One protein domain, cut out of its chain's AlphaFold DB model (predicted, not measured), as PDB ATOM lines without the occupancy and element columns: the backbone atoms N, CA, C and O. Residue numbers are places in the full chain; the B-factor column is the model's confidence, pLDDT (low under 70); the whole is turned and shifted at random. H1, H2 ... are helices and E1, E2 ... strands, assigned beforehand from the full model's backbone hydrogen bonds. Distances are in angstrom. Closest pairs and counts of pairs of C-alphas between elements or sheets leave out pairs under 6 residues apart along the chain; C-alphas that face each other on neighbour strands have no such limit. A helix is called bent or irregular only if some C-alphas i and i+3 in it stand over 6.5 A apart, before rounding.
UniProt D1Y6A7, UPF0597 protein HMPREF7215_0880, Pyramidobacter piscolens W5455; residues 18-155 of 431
ATOM      1  N   CYS A  18       6.252  46.645 -45.997       86.06
ATOM      2  CA  CYS A  18       6.916  46.245 -47.236       86.06
ATOM      3  C   CYS A  18       7.411  44.796 -47.152       86.06
ATOM      4  O   CYS A  18       7.941  44.355 -46.136       86.06
ATOM      5  N   THR A  19       7.261  44.055 -48.247       85.56
ATOM      6  CA  THR A  19       7.552  42.617 -48.304       85.56
ATOM      7  C   THR A  19       9.042  42.298 -48.228       85.56
ATOM      8  O   THR A  19       9.405  41.197 -47.834       85.56
ATOM      9  N   GLU A  20       9.909  43.241 -48.595       91.19
ATOM     10  CA  GLU A  20      11.363  43.087 -48.575       91.19
ATOM     11  C   GLU A  20      11.937  43.060 -47.148       91.19
ATOM     12  O   GLU A  20      12.524  42.033 -46.804       91.19
ATOM     13  N   PRO A  21      11.688  44.057 -46.271       93.06
ATOM     14  CA  PRO A  21      12.007  43.935 -44.848       93.06
ATOM     15  C   PRO A  21      11.347  42.719 -44.190       93.06
ATOM     16  O   PRO A  21      11.978  42.047 -43.381       93.06
ATOM     17  N   GLY A  22      10.109  42.385 -44.577       92.50
ATOM     18  CA  GLY A  22       9.416  41.188 -44.088       92.50
ATOM     19  C   GLY A  22      10.133  39.882 -44.454       92.50
ATOM     20  O   GLY A  22      10.268  39.001 -43.612       92.50
ATOM     21  N   ALA A  23      10.652  39.761 -45.681       93.81
ATOM     22  CA  ALA A  23      11.448  38.609 -46.114       93.81
ATOM     23  C   ALA A  23      12.783  38.521 -45.361       93.81
ATOM     24  O   ALA A  23      13.202  37.433 -44.964       93.81
ATOM     25  N   VAL A  24      13.438  39.665 -45.135       97.31
ATOM     26  CA  VAL A  24      14.661  39.741 -44.329       97.31
ATOM     27  C   VAL A  24      14.392  39.259 -42.905       97.31
ATOM     28  O   VAL A  24      15.047  38.328 -42.442       97.31
ATOM     29  N   ALA A  25      13.376  39.819 -42.251       96.56
ATOM     30  CA  ALA A  25      12.970  39.436 -40.906       96.56
ATOM     31  C   ALA A  25      12.566  37.955 -40.813       96.56
ATOM     32  O   ALA A  25      12.947  37.273 -39.867       96.56
ATOM     33  N   LEU A  26      11.865  37.419 -41.819       96.75
ATOM     34  CA  LEU A  26      11.463  36.011 -41.861       96.75
ATOM     35  C   LEU A  26      12.673  35.071 -41.930       96.75
ATOM     36  O   LEU A  26      12.718  34.073 -41.209       96.75
ATOM     37  N   ALA A  27      13.665  35.389 -42.766       98.06
ATOM     38  CA  ALA A  27      14.897  34.611 -42.836       98.06
ATOM     39  C   ALA A  27      15.666  34.668 -41.507       98.06
ATOM     40  O   ALA A  27      16.146  33.638 -41.035       98.06
ATOM     41  N   VAL A  28      15.750  35.848 -40.885       98.44
ATOM     42  CA  VAL A  28      16.427  36.016 -39.592       98.44
ATOM     43  C   VAL A  28      15.725  35.221 -38.498       98.44
ATOM     44  O   VAL A  28      16.374  34.388 -37.871       98.44
ATOM     45  N   ALA A  29      14.408  35.375 -38.338       97.88
ATOM     46  CA  ALA A  29      13.627  34.611 -37.367       97.88
ATOM     47  C   ALA A  29      13.844  33.102 -37.548       97.88
ATOM     48  O   ALA A  29      14.107  32.380 -36.587       97.88
ATOM     49  N   LYS A  30      13.841  32.617 -38.800       98.19
ATOM     50  CA  LYS A  30      14.051  31.192 -39.070       98.19
ATOM     51  C   LYS A  30      15.453  30.699 -38.721       98.19
ATOM     52  O   LYS A  30      15.603  29.559 -38.274       98.19
ATOM     53  N   ALA A  31      16.469  31.534 -38.930       98.19
ATOM     54  CA  ALA A  31      17.838  31.248 -38.518       98.19
ATOM     55  C   ALA A  31      17.974  31.260 -36.983       98.19
ATOM     56  O   ALA A  31      18.567  30.336 -36.428       98.19
ATOM     57  N   CYS A  32      17.384  32.244 -36.299       97.94
ATOM     58  CA  CYS A  32      17.386  32.365 -34.839       97.94
ATOM     59  C   CYS A  32      16.693  31.184 -34.145       97.94
ATOM     60  O   CYS A  32      17.217  30.682 -33.158       97.94
ATOM     61  N   GLU A  33      15.602  30.650 -34.707       97.50
ATOM     62  CA  GLU A  33      14.927  29.434 -34.210       97.50
ATOM     63  C   GLU A  33      15.830  28.181 -34.172       97.50
ATOM     64  O   GLU A  33      15.451  27.160 -33.599       97.50
ATOM     65  N   GLN A  34      17.013  28.215 -34.801       97.75
ATOM     66  CA  GLN A  34      17.981  27.114 -34.746       97.75
ATOM     67  C   GLN A  34      18.963  27.224 -33.568       97.75
ATOM     68  O   GLN A  34      19.706  26.269 -33.314       97.75
ATOM     69  N   LEU A  35      18.976  28.352 -32.858       97.38
ATOM     70  CA  LEU A  35      19.835  28.625 -31.705       97.38
ATOM     71  C   LEU A  35      19.109  28.280 -30.395       97.38
ATOM     72  O   LEU A  35      17.883  28.229 -30.349       97.38
ATOM     73  N   SER A  36      19.860  28.026 -29.322       95.12
ATOM     74  CA  SER A  36      19.291  27.804 -27.980       95.12
ATOM     75  C   SER A  36      18.973  29.094 -27.212       95.12
ATOM     76  O   SER A  36      18.253  29.048 -26.215       95.12
ATOM     77  N   ALA A  37      19.489  30.232 -27.676       94.69
ATOM     78  CA  ALA A  37      19.353  31.548 -27.064       94.69
ATOM     79  C   ALA A  37      19.378  32.649 -28.149       94.69
ATOM     80  O   ALA A  37      19.716  32.353 -29.302       94.69
ATOM     81  N   PRO A  38      19.022  33.909 -27.815       93.44
ATOM     82  CA  PRO A  38      19.051  35.019 -28.767       93.44
ATOM     83  C   PRO A  38      20.414  35.180 -29.446       93.44
ATOM     84  O   PRO A  38      21.459  35.005 -28.817       93.44
ATOM     85  N   ALA A  39      20.408  35.521 -30.735       97.12
ATOM     86  CA  ALA A  39      21.636  35.662 -31.508       97.12
ATOM     87  C   ALA A  39      22.519  36.794 -30.954       97.12
ATOM     88  O   ALA A  39      22.039  37.886 -30.677       97.12
ATOM     89  N   GLU A  40      23.821  36.543 -30.842       97.38
ATOM     90  CA  GLU A  40      24.839  37.536 -30.471       97.38
ATOM     91  C   GLU A  40      25.415  38.243 -31.702       97.38
ATOM     92  O   GLU A  40      25.935  39.351 -31.601       97.38
ATOM     93  N   ARG A  41      25.334  37.598 -32.872       97.88
ATOM     94  CA  ARG A  41      25.802  38.136 -34.150       97.88
ATOM     95  C   ARG A  41      24.878  37.720 -35.286       97.88
ATOM     96  O   ARG A  41      24.388  36.587 -35.313       97.88
ATOM     97  N   LEU A  42      24.688  38.630 -36.235       98.25
ATOM     98  CA  LEU A  42      23.873  38.433 -37.421       98.25
ATOM     99  C   LEU A  42      24.600  38.907 -38.686       98.25
ATOM    100  O   LEU A  42      24.946  40.079 -38.821       98.25
ATOM    101  N   ASP A  43      24.763  38.004 -39.647       98.31
ATOM    102  CA  ASP A  43      25.263  38.305 -40.987       98.31
ATOM    103  C   ASP A  43      24.149  38.013 -42.012       98.31
ATOM    104  O   ASP A  43      23.675  36.880 -42.140       98.31
ATOM    105  N   VAL A  44      23.715  39.039 -42.749       98.25
ATOM    106  CA  VAL A  44      22.625  38.963 -43.732       98.25
ATOM    107  C   VAL A  44      23.135  39.333 -45.121       98.25
ATOM    108  O   VAL A  44      23.684  40.409 -45.350       98.25
ATOM    109  N   ILE A  45      22.911  38.443 -46.083       97.94
ATOM    110  CA  ILE A  45      23.207  38.670 -47.497       97.94
ATOM    111  C   ILE A  45      21.883  38.722 -48.252       97.94
ATOM    112  O   ILE A  45      21.084  37.793 -48.167       97.94
ATOM    113  N   VAL A  46      21.649  39.789 -49.008       97.06
ATOM    114  CA  VAL A  46      20.409  40.000 -49.765       97.06
ATOM    115  C   VAL A  46      20.704  40.250 -51.239       97.06
ATOM    116  O   VAL A  46      21.765  40.766 -51.574       97.06
ATOM    117  N   SER A  47      19.771  39.910 -52.131       94.31
ATOM    118  CA  SER A  47      19.856  40.362 -53.525       94.31
ATOM    119  C   SER A  47      19.793  41.884 -53.621       94.31
ATOM    120  O   SER A  47      19.232  42.565 -52.760       94.31
ATOM    121  N   ASP A  48      20.282  42.405 -54.738       91.38
ATOM    122  CA  ASP A  48      20.297  43.829 -55.070       91.38
ATOM    123  C   ASP A  48      18.898  44.450 -54.986       91.38
ATOM    124  O   ASP A  48      18.693  45.533 -54.429       91.38
ATOM    125  N   ASN A  49      17.887  43.720 -55.460       90.50
ATOM    126  CA  ASN A  49      16.506  44.174 -55.390       90.50
ATOM    127  C   ASN A  49      15.982  44.269 -53.949       90.50
ATOM    128  O   ASN A  49      15.315  45.251 -53.630       90.50
ATOM    129  N   ILE A  50      16.273  43.287 -53.084       93.19
ATOM    130  CA  ILE A  50      15.855  43.310 -51.671       93.19
ATOM    131  C   ILE A  50      16.602  44.415 -50.915       93.19
ATOM    132  O   ILE A  50      15.982  45.162 -50.154       93.19
ATOM    133  N   PHE A  51      17.905  44.565 -51.176       92.81
ATOM    134  CA  PHE A  51      18.737  45.619 -50.603       92.81
ATOM    135  C   PHE A  51      18.154  47.004 -50.902       92.81
ATOM    136  O   PHE A  51      17.763  47.728 -49.988       92.81
ATOM    137  N   LYS A  52      18.016  47.333 -52.192       91.50
ATOM    138  CA  LYS A  52      17.496  48.620 -52.666       91.50
ATOM    139  C   LYS A  52      16.073  48.878 -52.175       91.50
ATOM    140  O   LYS A  52      15.755  49.989 -51.760       91.50
ATOM    141  N   ASN A  53      15.193  47.879 -52.253       90.12
ATOM    142  CA  ASN A  53      13.780  48.084 -51.946       90.12
ATOM    143  C   ASN A  53      13.503  48.273 -50.463       90.12
ATOM    144  O   ASN A  53      12.570  48.999 -50.137       90.12
ATOM    145  N   GLY A  54      14.285  47.654 -49.587       90.81
ATOM    146  CA  GLY A  54      14.022  47.701 -48.157       90.81
ATOM    147  C   GLY A  54      14.813  48.748 -47.382       90.81
ATOM    148  O   GLY A  54      14.653  48.796 -46.176       90.81
ATOM    149  N   ILE A  55      15.655  49.577 -48.011       89.06
ATOM    150  CA  ILE A  55      16.610  50.434 -47.282       89.06
ATOM    151  C   ILE A  55      15.985  51.617 -46.523       89.06
ATOM    152  O   ILE A  55      16.470  51.969 -45.455       89.06
ATOM    153  N   ALA A  56      14.921  52.230 -47.049       88.62
ATOM    154  CA  ALA A  56      14.366  53.487 -46.516       88.62
ATOM    155  C   ALA A  56      12.898  53.384 -46.071       88.62
ATOM    156  O   ALA A  56      12.322  54.355 -45.575       88.62
ATOM    157  N   VAL A  57      12.281  52.218 -46.265       91.50
ATOM    158  CA  VAL A  57      10.860  52.009 -45.986       91.50
ATOM    159  C   VAL A  57      10.608  51.858 -44.489       91.50
ATOM    160  O   VAL A  57      11.426  51.263 -43.784       91.50
ATOM    161  N   GLY A  58       9.477  52.389 -44.015       91.50
ATOM    162  CA  GLY A  58       9.042  52.221 -42.632       91.50
ATOM    163  C   GLY A  58       8.776  50.756 -42.291       91.50
ATOM    164  O   GLY A  58       8.207  50.007 -43.096       91.50
ATOM    165  N   VAL A  59       9.193  50.347 -41.093       91.25
ATOM    166  CA  VAL A  59       8.974  48.997 -40.570       91.25
ATOM    167  C   VAL A  59       7.776  49.013 -39.612       91.25
ATOM    168  O   VAL A  59       7.774  49.789 -38.654       91.25
ATOM    169  N   PRO A  60       6.744  48.181 -39.846       85.31
ATOM    170  CA  PRO A  60       5.577  48.098 -38.972       85.31
ATOM    171  C   PRO A  60       5.942  47.862 -37.508       85.31
ATOM    172  O   PRO A  60       6.816  47.052 -37.216       85.31
ATOM    173  N   GLY A  61       5.253  48.557 -36.603       79.00
ATOM    174  CA  GLY A  61       5.424  48.385 -35.156       79.00
ATOM    175  C   GLY A  61       6.688  49.021 -34.572       79.00
ATOM    176  O   GLY A  61       7.038  48.709 -33.445       79.00
ATOM    177  N   THR A  62       7.378  49.903 -35.310       83.19
ATOM    178  CA  THR A  62       8.682  50.452 -34.879       83.19
ATOM    179  C   THR A  62       8.715  51.966 -34.654       83.19
ATOM    180  O   THR A  62       9.786  52.573 -34.683       83.19
ATOM    181  N   ASN A  63       7.557  52.611 -34.471       79.94
ATOM    182  CA  ASN A  63       7.449  54.066 -34.271       79.94
ATOM    183  C   ASN A  63       8.255  54.892 -35.299       79.94
ATOM    184  O   ASN A  63       8.901  55.882 -34.961       79.94
ATOM    185  N   GLY A  64       8.232  54.464 -36.567       83.56
ATOM    186  CA  GLY A  64       8.888  55.157 -37.678       83.56
ATOM    187  C   GLY A  64      10.331  54.730 -37.963       83.56
ATOM    188  O   GLY A  64      10.983  55.368 -38.795       83.56
ATOM    189  N   ALA A  65      10.844  53.668 -37.328       90.44
ATOM    190  CA  ALA A  65      12.127  53.096 -37.722       90.44
ATOM    191  C   ALA A  65      12.052  52.472 -39.126       90.44
ATOM    192  O   ALA A  65      10.994  52.061 -39.616       90.44
ATOM    193  N   ARG A  66      13.191  52.465 -39.821       93.00
ATOM    194  CA  ARG A  66      13.260  52.211 -41.263       93.00
ATOM    195  C   ARG A  66      14.388  51.264 -41.609       93.00
ATOM    196  O   ARG A  66      15.425  51.258 -40.951       93.00
ATOM    197  N   GLY A  67      14.197  50.531 -42.697       94.31
ATOM    198  CA  GLY A  67      15.282  49.792 -43.324       94.31
ATOM    199  C   GLY A  67      15.256  48.280 -43.111       94.31
ATOM    200  O   GLY A  67      14.612  47.744 -42.211       94.31
ATOM    201  N   ASN A  68      16.032  47.573 -43.931       95.81
ATOM    202  CA  ASN A  68      16.244  46.137 -43.770       95.81
ATOM    203  C   ASN A  68      17.020  45.809 -42.487       95.81
ATOM    204  O   ASN A  68      16.793  44.755 -41.903       95.81
ATOM    205  N   GLU A  69      17.925  46.690 -42.051       95.94
ATOM    206  CA  GLU A  69      18.736  46.471 -40.847       95.94
ATOM    207  C   GLU A  69      17.874  46.452 -39.589       95.94
ATOM    208  O   GLU A  69      17.988  45.518 -38.798       95.94
ATOM    209  N   ILE A  70      16.951  47.414 -39.439       95.81
ATOM    210  CA  ILE A  70      16.055  47.417 -38.280       95.81
ATOM    211  C   ILE A  70      15.112  46.212 -38.303       95.81
ATOM    212  O   ILE A  70      14.919  45.584 -37.270       95.81
ATOM    213  N   ALA A  71      14.586  45.820 -39.472       95.94
ATOM    214  CA  ALA A  71      13.736  44.635 -39.586       95.94
ATOM    215  C   ALA A  71      14.491  43.339 -39.243       95.94
ATOM    216  O   ALA A  71      13.947  42.463 -38.574       95.94
ATOM    217  N   ALA A  72      15.749  43.227 -39.677       97.38
ATOM    218  CA  ALA A  72      16.623  42.110 -39.344       97.38
ATOM    219  C   ALA A  72      16.929  42.053 -37.842       97.38
ATOM    220  O   ALA A  72      16.784  40.996 -37.237       97.38
ATOM    221  N   ALA A  73      17.320  43.175 -37.232       96.94
ATOM    222  CA  ALA A  73      17.634  43.230 -35.808       96.94
ATOM    223  C   ALA A  73      16.397  42.962 -34.937       96.94
ATOM    224  O   ALA A  73      16.469  42.170 -34.003       96.94
ATOM    225  N   LEU A  74      15.243  43.537 -35.283       95.25
ATOM    226  CA  LEU A  74      13.989  43.326 -34.558       95.25
ATOM    227  C   LEU A  74      13.559  41.852 -34.569       95.25
ATOM    228  O   LEU A  74      13.111  41.318 -33.556       95.25
ATOM    229  N   ALA A  75      13.777  41.159 -35.690       96.56
ATOM    230  CA  ALA A  75      13.476  39.736 -35.816       96.56
ATOM    231  C   ALA A  75      14.304  38.833 -34.884       96.56
ATOM    232  O   ALA A  75      13.879  37.710 -34.626       96.56
ATOM    233  N   VAL A  76      15.450  39.296 -34.369       97.19
ATOM    234  CA  VAL A  76      16.233  38.552 -33.364       97.19
ATOM    235  C   VAL A  76      15.477  38.453 -32.035       97.19
ATOM    236  O   VAL A  76      15.600  37.440 -31.349       97.19
ATOM    237  N   PHE A  77      14.693  39.478 -31.690       95.31
ATOM    238  CA  PHE A  77      14.039  39.604 -30.386       95.31
ATOM    239  C   PHE A  77      12.567  39.178 -30.415       95.31
ATOM    240  O   PHE A  77      12.141  38.420 -29.548       95.31
ATOM    241  N   CYS A  78      11.810  39.574 -31.446       93.50
ATOM    242  CA  CYS A  78      10.367  39.304 -31.523       93.50
ATOM    243  C   CYS A  78       9.944  38.424 -32.715       93.50
ATOM    244  O   CYS A  78       8.753  38.169 -32.914       93.50
ATOM    245  N   GLY A  79      10.886  38.006 -33.565       92.88
ATOM    246  CA  GLY A  79      10.579  37.352 -34.836       92.88
ATOM    247  C   GLY A  79      10.003  35.944 -34.673       92.88
ATOM    248  O   GLY A  79      10.626  35.076 -34.071       92.88
ATOM    249  N   HIS A  80       8.848  35.687 -35.291       93.44
ATOM    250  CA  HIS A  80       8.194  34.371 -35.288       93.44
ATOM    251  C   HIS A  80       7.932  33.868 -36.715       93.44
ATOM    252  O   HIS A  80       7.016  34.342 -37.396       93.44
ATOM    253  N   SER A  81       8.703  32.876 -37.192       94.12
ATOM    254  CA  SER A  81       8.644  32.463 -38.609       94.12
ATOM    255  C   SER A  81       7.293  31.868 -39.026       94.12
ATOM    256  O   SER A  81       6.918  31.936 -40.197       94.12
ATOM    257  N   ALA A  82       6.517  31.351 -38.067       92.31
ATOM    258  CA  ALA A  82       5.168  30.832 -38.292       92.31
ATOM    259  C   ALA A  82       4.182  31.890 -38.831       92.31
ATOM    260  O   ALA A  82       3.173  31.531 -39.437       92.31
ATOM    261  N   TYR A  83       4.468  33.185 -38.652       87.69
ATOM    262  CA  TYR A  83       3.643  34.281 -39.175       87.69
ATOM    263  C   TYR A  83       3.986  34.675 -40.619       87.69
ATOM    264  O   TYR A  83       3.371  35.587 -41.169       87.69
ATOM    265  N   ASN A  84       4.923  33.984 -41.275       87.44
ATOM    266  CA  ASN A  84       5.365  34.294 -42.636       87.44
ATOM    267  C   ASN A  84       5.788  35.771 -42.776       87.44
ATOM    268  O   ASN A  84       6.672  36.230 -42.065       87.44
ATOM    269  N   LEU A  85       5.174  36.536 -43.684       84.88
ATOM    270  CA  LEU A  85       5.520  37.945 -43.910       84.88
ATOM    271  C   LEU A  85       4.998  38.894 -42.815       84.88
ATOM    272  O   LEU A  85       5.343  40.070 -42.828       84.88
ATOM    273  N   GLU A  86       4.218  38.395 -41.854       85.00
ATOM    274  CA  GLU A  86       3.795  39.126 -40.651       85.00
ATOM    275  C   GLU A  86       4.692  38.801 -39.436       85.00
ATOM    276  O   GLU A  86       4.280  38.954 -38.290       85.00
ATOM    277  N   VAL A  87       5.928  38.345 -39.677       90.19
ATOM    278  CA  VAL A  87       6.932  37.923 -38.673       90.19
ATOM    279  C   VAL A  87       7.206  38.938 -37.554       90.19
ATOM    280  O   VAL A  87       7.625  38.531 -36.475       90.19
ATOM    281  N   LEU A  88       6.943  40.231 -37.785       90.38
ATOM    282  CA  LEU A  88       7.170  41.328 -36.831       90.38
ATOM    283  C   LEU A  88       5.883  41.869 -36.178       90.38
ATOM    284  O   LEU A  88       5.923  42.908 -35.528       90.38
ATOM    285  N   LYS A  89       4.720  41.231 -36.372       85.94
ATOM    286  CA  LYS A  89       3.427  41.802 -35.940       85.94
ATOM    287  C   LYS A  89       3.283  42.003 -34.421       85.94
ATOM    288  O   LYS A  89       2.467  42.822 -34.017       85.94
ATOM    289  N   ASP A  90       4.056  41.264 -33.623       88.38
ATOM    290  CA  ASP A  90       4.022  41.291 -32.154       88.38
ATOM    291  C   ASP A  90       5.173  42.122 -31.552       88.38
ATOM    292  O   ASP A  90       5.464  42.000 -30.365       88.38
ATOM    293  N   ALA A  91       5.849  42.947 -32.362       89.25
ATOM    294  CA  ALA A  91       6.943  43.800 -31.905       89.25
ATOM    295  C   ALA A  91       6.500  44.794 -30.820       89.25
ATOM    296  O   ALA A  91       5.443  45.426 -30.925       89.25
ATOM    297  N   THR A  92       7.348  44.960 -29.805       91.31
ATOM    298  CA  THR A  92       7.171  45.920 -28.707       91.31
ATOM    299  C   THR A  92       8.225  47.031 -28.756       91.31
ATOM    300  O   THR A  92       9.234  46.926 -29.458       91.31
ATOM    301  N   ASP A  93       8.023  48.102 -27.980       90.94
ATOM    302  CA  ASP A  93       9.022  49.174 -27.844       90.94
ATOM    303  C   ASP A  93      10.344  48.659 -27.233       90.94
ATOM    304  O   ASP A  93      11.419  49.119 -27.614       90.94
ATOM    305  N   GLU A  94      10.284  47.660 -26.343       93.94
ATOM    306  CA  GLU A  94      11.471  47.025 -25.752       93.94
ATOM    307  C   GLU A  94      12.271  46.239 -26.803       93.94
ATOM    308  O   GLU A  94      13.492  46.383 -26.889       93.94
ATOM    309  N   ASP A  95      11.594  45.466 -27.661       94.19
ATOM    310  CA  ASP A  95      12.243  44.763 -28.777       94.19
ATOM    311  C   ASP A  95      12.934  45.743 -29.727       94.19
ATOM    312  O   ASP A  95      14.029  45.476 -30.229       94.19
ATOM    313  N   LEU A  96      12.300  46.892 -29.969       94.06
ATOM    314  CA  LEU A  96      12.841  47.937 -30.824       94.06
ATOM    315  C   LEU A  96      14.106  48.563 -30.233       94.06
ATOM    316  O   LEU A  96      15.063  48.813 -30.970       94.06
ATOM    317  N   ASP A  97      14.126  48.838 -28.934       95.12
ATOM    318  CA  ASP A  97      15.301  49.415 -28.286       95.12
ATOM    319  C   ASP A  97      16.463  48.414 -28.242       95.12
ATOM    320  O   ASP A  97      17.582  48.772 -28.623       95.12
ATOM    321  N   ASN A  98      16.181  47.137 -27.961       95.56
ATOM    322  CA  ASN A  98      17.158  46.051 -28.078       95.56
ATOM    323  C   ASN A  98      17.705  45.918 -29.512       95.56
ATOM    324  O   ASN A  98      18.910  45.759 -29.719       95.56
ATOM    325  N   ALA A  99      16.843  46.035 -30.527       95.50
ATOM    326  CA  ALA A  99      17.243  45.994 -31.933       95.50
ATOM    327  C   ALA A  99      18.175  47.155 -32.316       95.50
ATOM    328  O   ALA A  99      19.157  46.948 -33.034       95.50
ATOM    329  N   LYS A 100      17.901  48.373 -31.833       95.56
ATOM    330  CA  LYS A 100      18.770  49.539 -32.064       95.56
ATOM    331  C   LYS A 100      20.133  49.362 -31.401       95.56
ATOM    332  O   LYS A 100      21.144  49.661 -32.034       95.56
ATOM    333  N   GLU A 101      20.168  48.873 -30.162       97.06
ATOM    334  CA  GLU A 101      21.420  48.609 -29.445       97.06
ATOM    335  C   GLU A 101      22.251  47.538 -30.165       97.06
ATOM    336  O   GLU A 101      23.429  47.757 -30.444       97.06
ATOM    337  N   PHE A 102      21.611  46.452 -30.606       97.19
ATOM    338  CA  PHE A 102      22.252  45.383 -31.374       97.19
ATOM    339  C   PHE A 102      22.944  45.895 -32.652       97.19
ATOM    340  O   PHE A 102      24.054  45.469 -32.991       97.19
ATOM    341  N   ILE A 103      22.312  46.836 -33.361       96.38
ATOM    342  CA  ILE A 103      22.905  47.495 -34.534       96.38
ATOM    343  C   ILE A 103      24.061  48.414 -34.113       96.38
ATOM    344  O   ILE A 103      25.132  48.355 -34.717       96.38
ATOM    345  N   ALA A 104      23.870  49.238 -33.077       96.75
ATOM    346  CA  ALA A 104      24.868  50.200 -32.606       96.75
ATOM    347  C   ALA A 104      26.171  49.533 -32.128       96.75
ATOM    348  O   ALA A 104      27.257  50.077 -32.323       96.75
ATOM    349  N   GLU A 105      26.079  48.330 -31.561       97.06
ATOM    350  CA  GLU A 105      27.227  47.518 -31.147       97.06
ATOM    351  C   GLU A 105      27.936  46.802 -32.315       97.06
ATOM    352  O   GLU A 105      28.917  46.085 -32.106       97.06
ATOM    353  N   GLY A 106      27.458  46.963 -33.553       96.69
ATOM    354  CA  GLY A 106      28.049  46.338 -34.738       96.69
ATOM    355  C   GLY A 106      27.834  44.824 -34.808       96.69
ATOM    356  O   GLY A 106      28.614  44.116 -35.454       96.69
ATOM    357  N   ARG A 107      26.789  44.308 -34.144       97.62
ATOM    358  CA  ARG A 107      26.446  42.875 -34.141       97.62
ATOM    359  C   ARG A 107      25.693  42.440 -35.398       97.62
ATOM    360  O   ARG A 107      25.575  41.241 -35.645       97.62
ATOM    361  N   LEU A 108      25.229  43.392 -36.210       97.94
ATOM    362  CA  LEU A 108      24.564  43.165 -37.489       97.94
ATOM    363  C   LEU A 108      25.450  43.605 -38.658       97.94
ATOM    364  O   LEU A 108      25.976  44.715 -38.673       97.94
ATOM    365  N   LYS A 109      25.554  42.753 -39.680       97.25
ATOM    366  CA  LYS A 109      26.133  43.101 -40.978       97.25
ATOM    367  C   LYS A 109      25.172  42.726 -42.099       97.25
ATOM    368  O   LYS A 109      24.853  41.552 -42.261       97.25
ATOM    369  N   LEU A 110      24.763  43.704 -42.906       96.38
ATOM    370  CA  LEU A 110      23.909  43.490 -44.074       96.38
ATOM    371  C   LEU A 110      24.653  43.856 -45.362       96.38
ATOM    372  O   LEU A 110      25.213  44.941 -45.481       96.38
ATOM    373  N   THR A 111      24.667  42.952 -46.345       94.69
ATOM    374  CA  THR A 111      25.377  43.156 -47.622       94.69
ATOM    375  C   THR A 111      24.539  42.750 -48.830       94.69
ATOM    376  O   THR A 111      23.847  41.731 -48.789       94.69
ATOM    377  N   ALA A 112      24.646  43.511 -49.920       93.25
ATOM    378  CA  ALA A 112      24.103  43.133 -51.223       93.25
ATOM    379  C   ALA A 112      24.980  42.059 -51.892       93.25
ATOM    380  O   ALA A 112      26.208  42.098 -51.793       93.25
ATOM    381  N   SER A 113      24.359  41.090 -52.564       91.62
ATOM    382  CA  SER A 113      25.055  39.965 -53.193       91.62
ATOM    383  C   SER A 113      25.436  40.201 -54.657       91.62
ATOM    384  O   SER A 113      26.108  39.349 -55.233       91.62
ATOM    385  N   GLY A 114      24.972  41.287 -55.286       85.94
ATOM    386  CA  GLY A 114      25.160  41.551 -56.717       85.94
ATOM    387  C   GLY A 114      24.228  40.748 -57.630       85.94
ATOM    388  O   GLY A 114      24.360  40.802 -58.851       85.94
ATOM    389  N   GLN A 115      23.310  39.954 -57.066       87.44
ATOM    390  CA  GLN A 115      22.371  39.143 -57.844       87.44
ATOM    391  C   GLN A 115      20.970  39.751 -57.812       87.44
ATOM    392  O   GLN A 115      20.563  40.333 -56.807       87.44
ATOM    393  N   GLY A 116      20.216  39.589 -58.899       84.62
ATOM    394  CA  GLY A 116      18.831  40.049 -58.995       84.62
ATOM    395  C   GLY A 116      17.811  39.058 -58.424       84.62
ATOM    396  O   GLY A 116      18.131  37.931 -58.049       84.62
ATOM    397  N   GLY A 117      16.546  39.470 -58.405       85.88
ATOM    398  CA  GLY A 117      15.430  38.647 -57.938       85.88
ATOM    399  C   GLY A 117      15.276  38.644 -56.418       85.88
ATOM    400  O   GLY A 117      15.774  39.529 -55.726       85.88
ATOM    401  N   VAL A 118      14.513  37.684 -55.890       89.38
ATOM    402  CA  VAL A 118      14.303  37.531 -54.442       89.38
ATOM    403  C   VAL A 118      15.369  36.588 -53.902       89.38
ATOM    404  O   VAL A 118      15.344  35.406 -54.241       89.38
ATOM    405  N   TYR A 119      16.267  37.106 -53.066       95.19
ATOM    406  CA  TYR A 119      17.224  36.307 -52.307       95.19
ATOM    407  C   TYR A 119      17.501  36.942 -50.950       95.19
ATOM    408  O   TYR A 119      17.811  38.132 -50.871       95.19
ATOM    409  N   VAL A 120      17.439  36.128 -49.902       97.75
ATOM    410  CA  VAL A 120      17.891  36.479 -48.557       97.75
ATOM    411  C   VAL A 120      18.592  35.268 -47.969       97.75
ATOM    412  O   VAL A 120      18.028  34.180 -47.952       97.75
ATOM    413  N   LYS A 121      19.794  35.456 -47.440       98.25
ATOM    414  CA  LYS A 121      20.500  34.483 -46.614       98.25
ATOM    415  C   LYS A 121      20.816  35.133 -45.278       98.25
ATOM    416  O   LYS A 121      21.625  36.054 -45.226       98.25
ATOM    417  N   ALA A 122      20.202  34.631 -44.215       98.56
ATOM    418  CA  ALA A 122      20.481  35.047 -42.849       98.56
ATOM    419  C   ALA A 122      21.347  33.994 -42.155       98.56
ATOM    420  O   ALA A 122      21.077  32.795 -42.262       98.56
ATOM    421  N   MET A 123      22.384  34.442 -41.454       98.56
ATOM    422  CA  MET A 123      23.237  33.621 -40.607       98.56
ATOM    423  C   MET A 123      23.285  34.238 -39.211       98.56
ATOM    424  O   MET A 123      23.823  35.326 -39.033       98.56
ATOM    425  N   ALA A 124      22.705  33.540 -38.241       98.44
ATOM    426  CA  ALA A 124      22.660  33.938 -36.840       98.44
ATOM    427  C   ALA A 124      23.636  33.078 -36.027       98.44
ATOM    428  O   ALA A 124      23.816  31.893 -36.327       98.44
ATOM    429  N   SER A 125      24.293  33.656 -35.024       98.06
ATOM    430  CA  SER A 125      25.262  32.949 -34.172       98.06
ATOM    431  C   SER A 125      25.066  33.280 -32.695       98.06
ATOM    432  O   SER A 125      24.790  34.431 -32.364       98.06
ATOM    433  N   HIS A 126      25.220  32.281 -31.827       97.69
ATOM    434  CA  HIS A 126      25.240  32.421 -30.366       97.69
ATOM    435  C   HIS A 126      26.283  31.449 -29.801       97.69
ATOM    436  O   HIS A 126      26.111  30.233 -29.922       97.69
ATOM    437  N   GLY A 127      27.377  31.960 -29.228       95.62
ATOM    438  CA  GLY A 127      28.533  31.123 -28.888       95.62
ATOM    439  C   GLY A 127      29.010  30.283 -30.086       95.62
ATOM    440  O   GLY A 127      29.305  30.820 -31.153       95.62
ATOM    441  N   ASP A 128      29.039  28.955 -29.922       95.12
ATOM    442  CA  ASP A 128      29.416  27.999 -30.979       95.12
ATOM    443  C   ASP A 128      28.231  27.548 -31.862       95.12
ATOM    444  O   ASP A 128      28.418  26.811 -32.838       95.12
ATOM    445  N   GLU A 129      26.996  27.944 -31.530       97.69
ATOM    446  CA  GLU A 129      25.816  27.590 -32.318       97.69
ATOM    447  C   GLU A 129      25.619  28.535 -33.504       97.69
ATOM    448  O   GLU A 129      25.761  29.754 -33.405       97.69
ATOM    449  N   THR A 130      25.226  27.960 -34.641       98.00
ATOM    450  CA  THR A 130      24.922  28.697 -35.868       98.00
ATOM    451  C   THR A 130      23.600  28.244 -36.472       98.00
ATOM    452  O   THR A 130      23.336  27.049 -36.638       98.00
ATOM    453  N   GLY A 131      22.783  29.220 -36.851       98.38
ATOM    454  CA  GLY A 131      21.552  29.037 -37.604       98.38
ATOM    455  C   GLY A 131      21.669  29.706 -38.965       98.38
ATOM    456  O   GLY A 131      22.161  30.828 -39.064       98.38
ATOM    457  N   VAL A 132      21.229  29.032 -40.025       98.56
ATOM    458  CA  VAL A 132      21.182  29.615 -41.374       98.56
ATOM    459  C   VAL A 132      19.814  29.381 -41.975       98.56
ATOM    460  O   VAL A 132      19.330  28.252 -41.940       98.56
ATOM    461  N   ALA A 133      19.240  30.408 -42.594       98.38
ATOM    462  CA  ALA A 133      18.052  30.285 -43.426       98.38
ATOM    463  C   ALA A 133      18.248  31.011 -44.761       98.38
ATOM    464  O   ALA A 133      18.888  32.065 -44.813       98.38
ATOM    465  N   VAL A 134      17.702  30.441 -45.836       97.81
ATOM    466  CA  VAL A 134      17.724  31.032 -47.179       97.81
ATOM    467  C   VAL A 134      16.306  31.124 -47.726       97.81
ATOM    468  O   VAL A 134      15.551  30.156 -47.639       97.81
ATOM    469  N   ILE A 135      15.959  32.282 -48.285       95.38
ATOM    470  CA  ILE A 135      14.719  32.552 -49.017       95.38
ATOM    471  C   ILE A 135      15.066  32.881 -50.462       95.38
ATOM    472  O   ILE A 135      15.928  33.727 -50.703       95.38
ATOM    473  N   GLU A 136      14.371  32.260 -51.417       91.44
ATOM    474  CA  GLU A 136      14.620  32.451 -52.851       91.44
ATOM    475  C   GLU A 136      13.322  32.454 -53.666       91.44
ATOM    476  O   GLU A 136      12.332  31.828 -53.288       91.44
ATOM    477  N   GLN A 137      13.341  33.116 -54.828       83.44
ATOM    478  CA  GLN A 137      12.261  33.172 -55.839       83.44
ATOM    479  C   GLN A 137      10.980  33.922 -55.412       83.44
ATOM    480  O   GLN A 137      10.391  34.652 -56.217       83.44
ATOM    481  N   ALA A 138      10.548  33.796 -54.158       84.06
ATOM    482  CA  ALA A 138       9.396  34.482 -53.580       84.06
ATOM    483  C   ALA A 138       9.693  34.922 -52.142       84.06
ATOM    484  O   ALA A 138      10.368  34.206 -51.411       84.06
ATOM    485  N   HIS A 139       9.157  36.073 -51.718       87.75
ATOM    486  CA  HIS A 139       9.497  36.713 -50.434       87.75
ATOM    487  C   HIS A 139       9.265  35.842 -49.190       87.75
ATOM    488  O   HIS A 139       9.916  36.064 -48.179       87.75
ATOM    489  N   GLY A 140       8.368  34.852 -49.254       86.19
ATOM    490  CA  GLY A 140       8.096  33.913 -48.156       86.19
ATOM    491  C   GLY A 140       8.625  32.489 -48.366       86.19
ATOM    492  O   GLY A 140       8.323  31.611 -47.566       86.19
ATOM    493  N   ASN A 141       9.346  32.219 -49.457       89.75
ATOM    494  CA  ASN A 141       9.738  30.860 -49.833       89.75
ATOM    495  C   ASN A 141      11.102  30.486 -49.244       89.75
ATOM    496  O   ASN A 141      12.138  30.711 -49.870       89.75
ATOM    497  N   ILE A 142      11.095  29.920 -48.036       93.75
ATOM    498  CA  ILE A 142      12.294  29.373 -47.390       93.75
ATOM    499  C   ILE A 142      12.732  28.117 -48.156       93.75
ATOM    500  O   ILE A 142      11.976  27.153 -48.232       93.75
ATOM    501  N   THR A 143      13.948  28.112 -48.706       95.50
ATOM    502  CA  THR A 143      14.497  27.001 -49.508       95.50
ATOM    503  C   THR A 143      15.542  26.174 -48.768       95.50
ATOM    504  O   THR A 143      15.785  25.026 -49.135       95.50
ATOM    505  N   LEU A 144      16.153  26.712 -47.711       96.69
ATOM    506  CA  LEU A 144      17.201  26.031 -46.954       96.69
ATOM    507  C   LEU A 144      17.197  26.488 -45.496       96.69
ATOM    508  O   LEU A 144      17.139  27.685 -45.232       96.69
ATOM    509  N   VAL A 145      17.338  25.543 -44.565       97.75
ATOM    510  CA  VAL A 145      17.600  25.804 -43.143       97.75
ATOM    511  C   VAL A 145      18.722  24.888 -42.654       97.75
ATOM    512  O   VAL A 145      18.706  23.682 -42.918       97.75
ATOM    513  N   LYS A 146      19.699  25.443 -41.929       98.12
ATOM    514  CA  LYS A 146      20.793  24.688 -41.301       98.12
ATOM    515  C   LYS A 146      20.932  25.022 -39.819       98.12
ATOM    516  O   LYS A 146      20.808  26.183 -39.444       98.12
ATOM    517  N   LYS A 147      21.299  24.010 -39.028       97.88
ATOM    518  CA  LYS A 147      21.757  24.134 -37.638       97.88
ATOM    519  C   LYS A 147      23.166  23.563 -37.527       97.88
ATOM    520  O   LYS A 147      23.386  22.401 -37.869       97.88
ATOM    521  N   ASN A 148      24.128  24.361 -37.069       96.31
ATOM    522  CA  ASN A 148      25.530  23.961 -36.888       96.31
ATOM    523  C   ASN A 148      26.116  23.300 -38.150       96.31
ATOM    524  O   ASN A 148      26.701  22.219 -38.108       96.31
ATOM    525  N   GLY A 149      25.849  23.910 -39.310       92.38
ATOM    526  CA  GLY A 149      26.261  23.417 -40.630       92.38
ATOM    527  C   GLY A 149      25.457  22.233 -41.189       92.38
ATOM    528  O   GLY A 149      25.543  21.968 -42.390       92.38
ATOM    529  N   LYS A 150      24.636  21.553 -40.379       95.06
ATOM    530  CA  LYS A 150      23.800  20.421 -40.811       95.06
ATOM    531  C   LYS A 150      22.478  20.914 -41.390       95.06
ATOM    532  O   LYS A 150      21.822  21.764 -40.797       95.06
ATOM    533  N   VAL A 151      22.086  20.375 -42.543       96.06
ATOM    534  CA  VAL A 151      20.806  20.693 -43.193       96.06
ATOM    535  C   VAL A 151      19.658  20.121 -42.364       96.06
ATOM    536  O   VAL A 151      19.607  18.918 -42.128       96.06
ATOM    537  N   VAL A 152      18.756  20.999 -41.927       94.94
ATOM    538  CA  VAL A 152      17.513  20.654 -41.215       94.94
ATOM    539  C   VAL A 152      16.343  20.624 -42.195       94.94
ATOM    540  O   VAL A 152      15.443  19.800 -42.077       94.94
ATOM    541  N   PHE A 153      16.377  21.509 -43.189       94.38
ATOM    542  CA  PHE A 153      15.392  21.582 -44.255       94.38
ATOM    543  C   PHE A 153      16.072  22.027 -45.545       94.38
ATOM    544  O   PHE A 153      16.913  22.927 -45.523       94.38
ATOM    545  N   GLN A 154      15.691  21.427 -46.666       91.31
ATOM    546  CA  GLN A 154      16.083  21.880 -47.992       91.31
ATOM    547  C   GLN A 154      14.954  21.567 -48.970       91.31
ATOM    548  O   GLN A 154      14.509  20.423 -49.065       91.31
ATOM    549  N   ALA A 155      14.499  22.581 -49.699       84.06
ATOM    550  CA  ALA A 155      13.615  22.386 -50.832       84.06
ATOM    551  C   ALA A 155      14.399  21.646 -51.927       84.06
ATOM    552  O   ALA A 155      15.496  22.063 -52.300       84.06
TER     553      ALA A 155
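This is residues 18 to 155 of the 431 residues of the protein "UPF0597 protein HMPREF7215_0880" of Pyramidobacter piscolens W5455 (UniProt D1Y6A7). One twisted wall of six strands has H1, H2 and H3 over one face, while its other face is bare of named helices. H1 runs over E3 and E4, H3 is over the part of the wall towards E2, H2 stands near one end of E1 and E2, and H4 and H5 pack farther out, on H1 and H3. The 138 printed residues include five named helices and six named strands, in the order H1 E1 H2 H3 H4 H5 E2 E3 E4 E5 E6, and the class is mixed, helices and strands. The sheet is mixed too, in the order E2 E1 E3 E4 E5 E6, with E2 and E1 parallel and the other neighbours antiparallel. The whole is compact and rounded, with a radius of gyration of the C-alphas of 13.2 A and spans of 37 by 33 by 26 A.

Find C-alpha 19 at (7.552, 42.617, -48.304); from there H1, residues 19 to 32, runs 19.6 A to C-alpha 32 at (17.386, 32.365, -34.839). Next come E1, residues 41 to 46, 16.6 A long, and H2, residues 48 to 54. After them look for H3, residues 68 to 78, 15.2 A; H4, residues 81 to 86; and H5, residues 93 to 104, 16.6 A. H4 is irregular, with C-alphas 82 and 85 standing 9.1 A apart. The strands then follow: E2, residues 108 to 112, 13.7 A; E3, residues 119 to 126, 23.7 A; E4, residues 129 to 136, 23.9 A; E5, residues 142 to 147, 14.6 A; and E6, residues 150 to 154, which ends at C-alpha 154 at (16.083, 21.880, -47.992).

Begin with H1, the hub, which touches H2, H3 and H4. It is on the sheet at a height of 7.9 A, over E3 and E4, and runs along the strands, only just, at 28 degrees to E3 on the local plane; its closest C-alphas to E4 are those of Ala 31 and Gly 131, 4.4 A. H1, H2 and H3 lie on the same face, which gives two layers, helices on one face of a sheet. H1 touches H2 with residues 20 to 21 alone, about perpendicular at 80 degrees, closest at the C-alphas of Glu 20 and Gly 54, 5.3 A. H2 stands up from the sheet, its line rising 55 degrees. H3 touches H1 at a steep tilt of 43 degrees, the same way, closest at the C-alphas of Ala 25 and Ala 72, 4.8 A. H3 runs slantwise to the strands, at 43 degrees to E1 on the local plane. H4, not on the sheet, touches H1 at a shallow tilt of 15 degrees, opposite ways, closest at the C-alphas of Gly 22 and Leu 85, 5.1 A. H5 touches H3 at a steep tilt of 53 degrees, opposite ways, closest at the C-alphas of Ala 73 and Ala 99, 4.8 A; it only grazes the sheet with residues 99 to 103. E1, H2 H3 H4 H5 and E2 form a strand-helix-strand unit, two parallel neighbour strands with helices between; look at N 44 and O 109, 2.8 A. E1 and E3 are antiparallel, with N 43 and O 123 at 2.9 A. E3 E4 E5 E6 form a meander, each strand the antiparallel neighbour of the one before, in three hairpins: see N 122 and O 133, 2.9 A, N 132 and O 146, 2.9 A, and N 145 and O 153, 2.8 A. Every O i to N i+4 pair is within hydrogen-bond range in H1, H2 and H5; H3 has 5 of 7, and H4 has 0 of 2 but 2 of 3 O i to N i+3 pairs.

The two C-alphas farthest apart are those of Asn 63 and Lys 150, 38.0 A. The link from H2 to H3, residues 55 to 67, is long. The printed part has no cut. The mean pLDDT of the printed part is 93.5, and no printed residue is under 70.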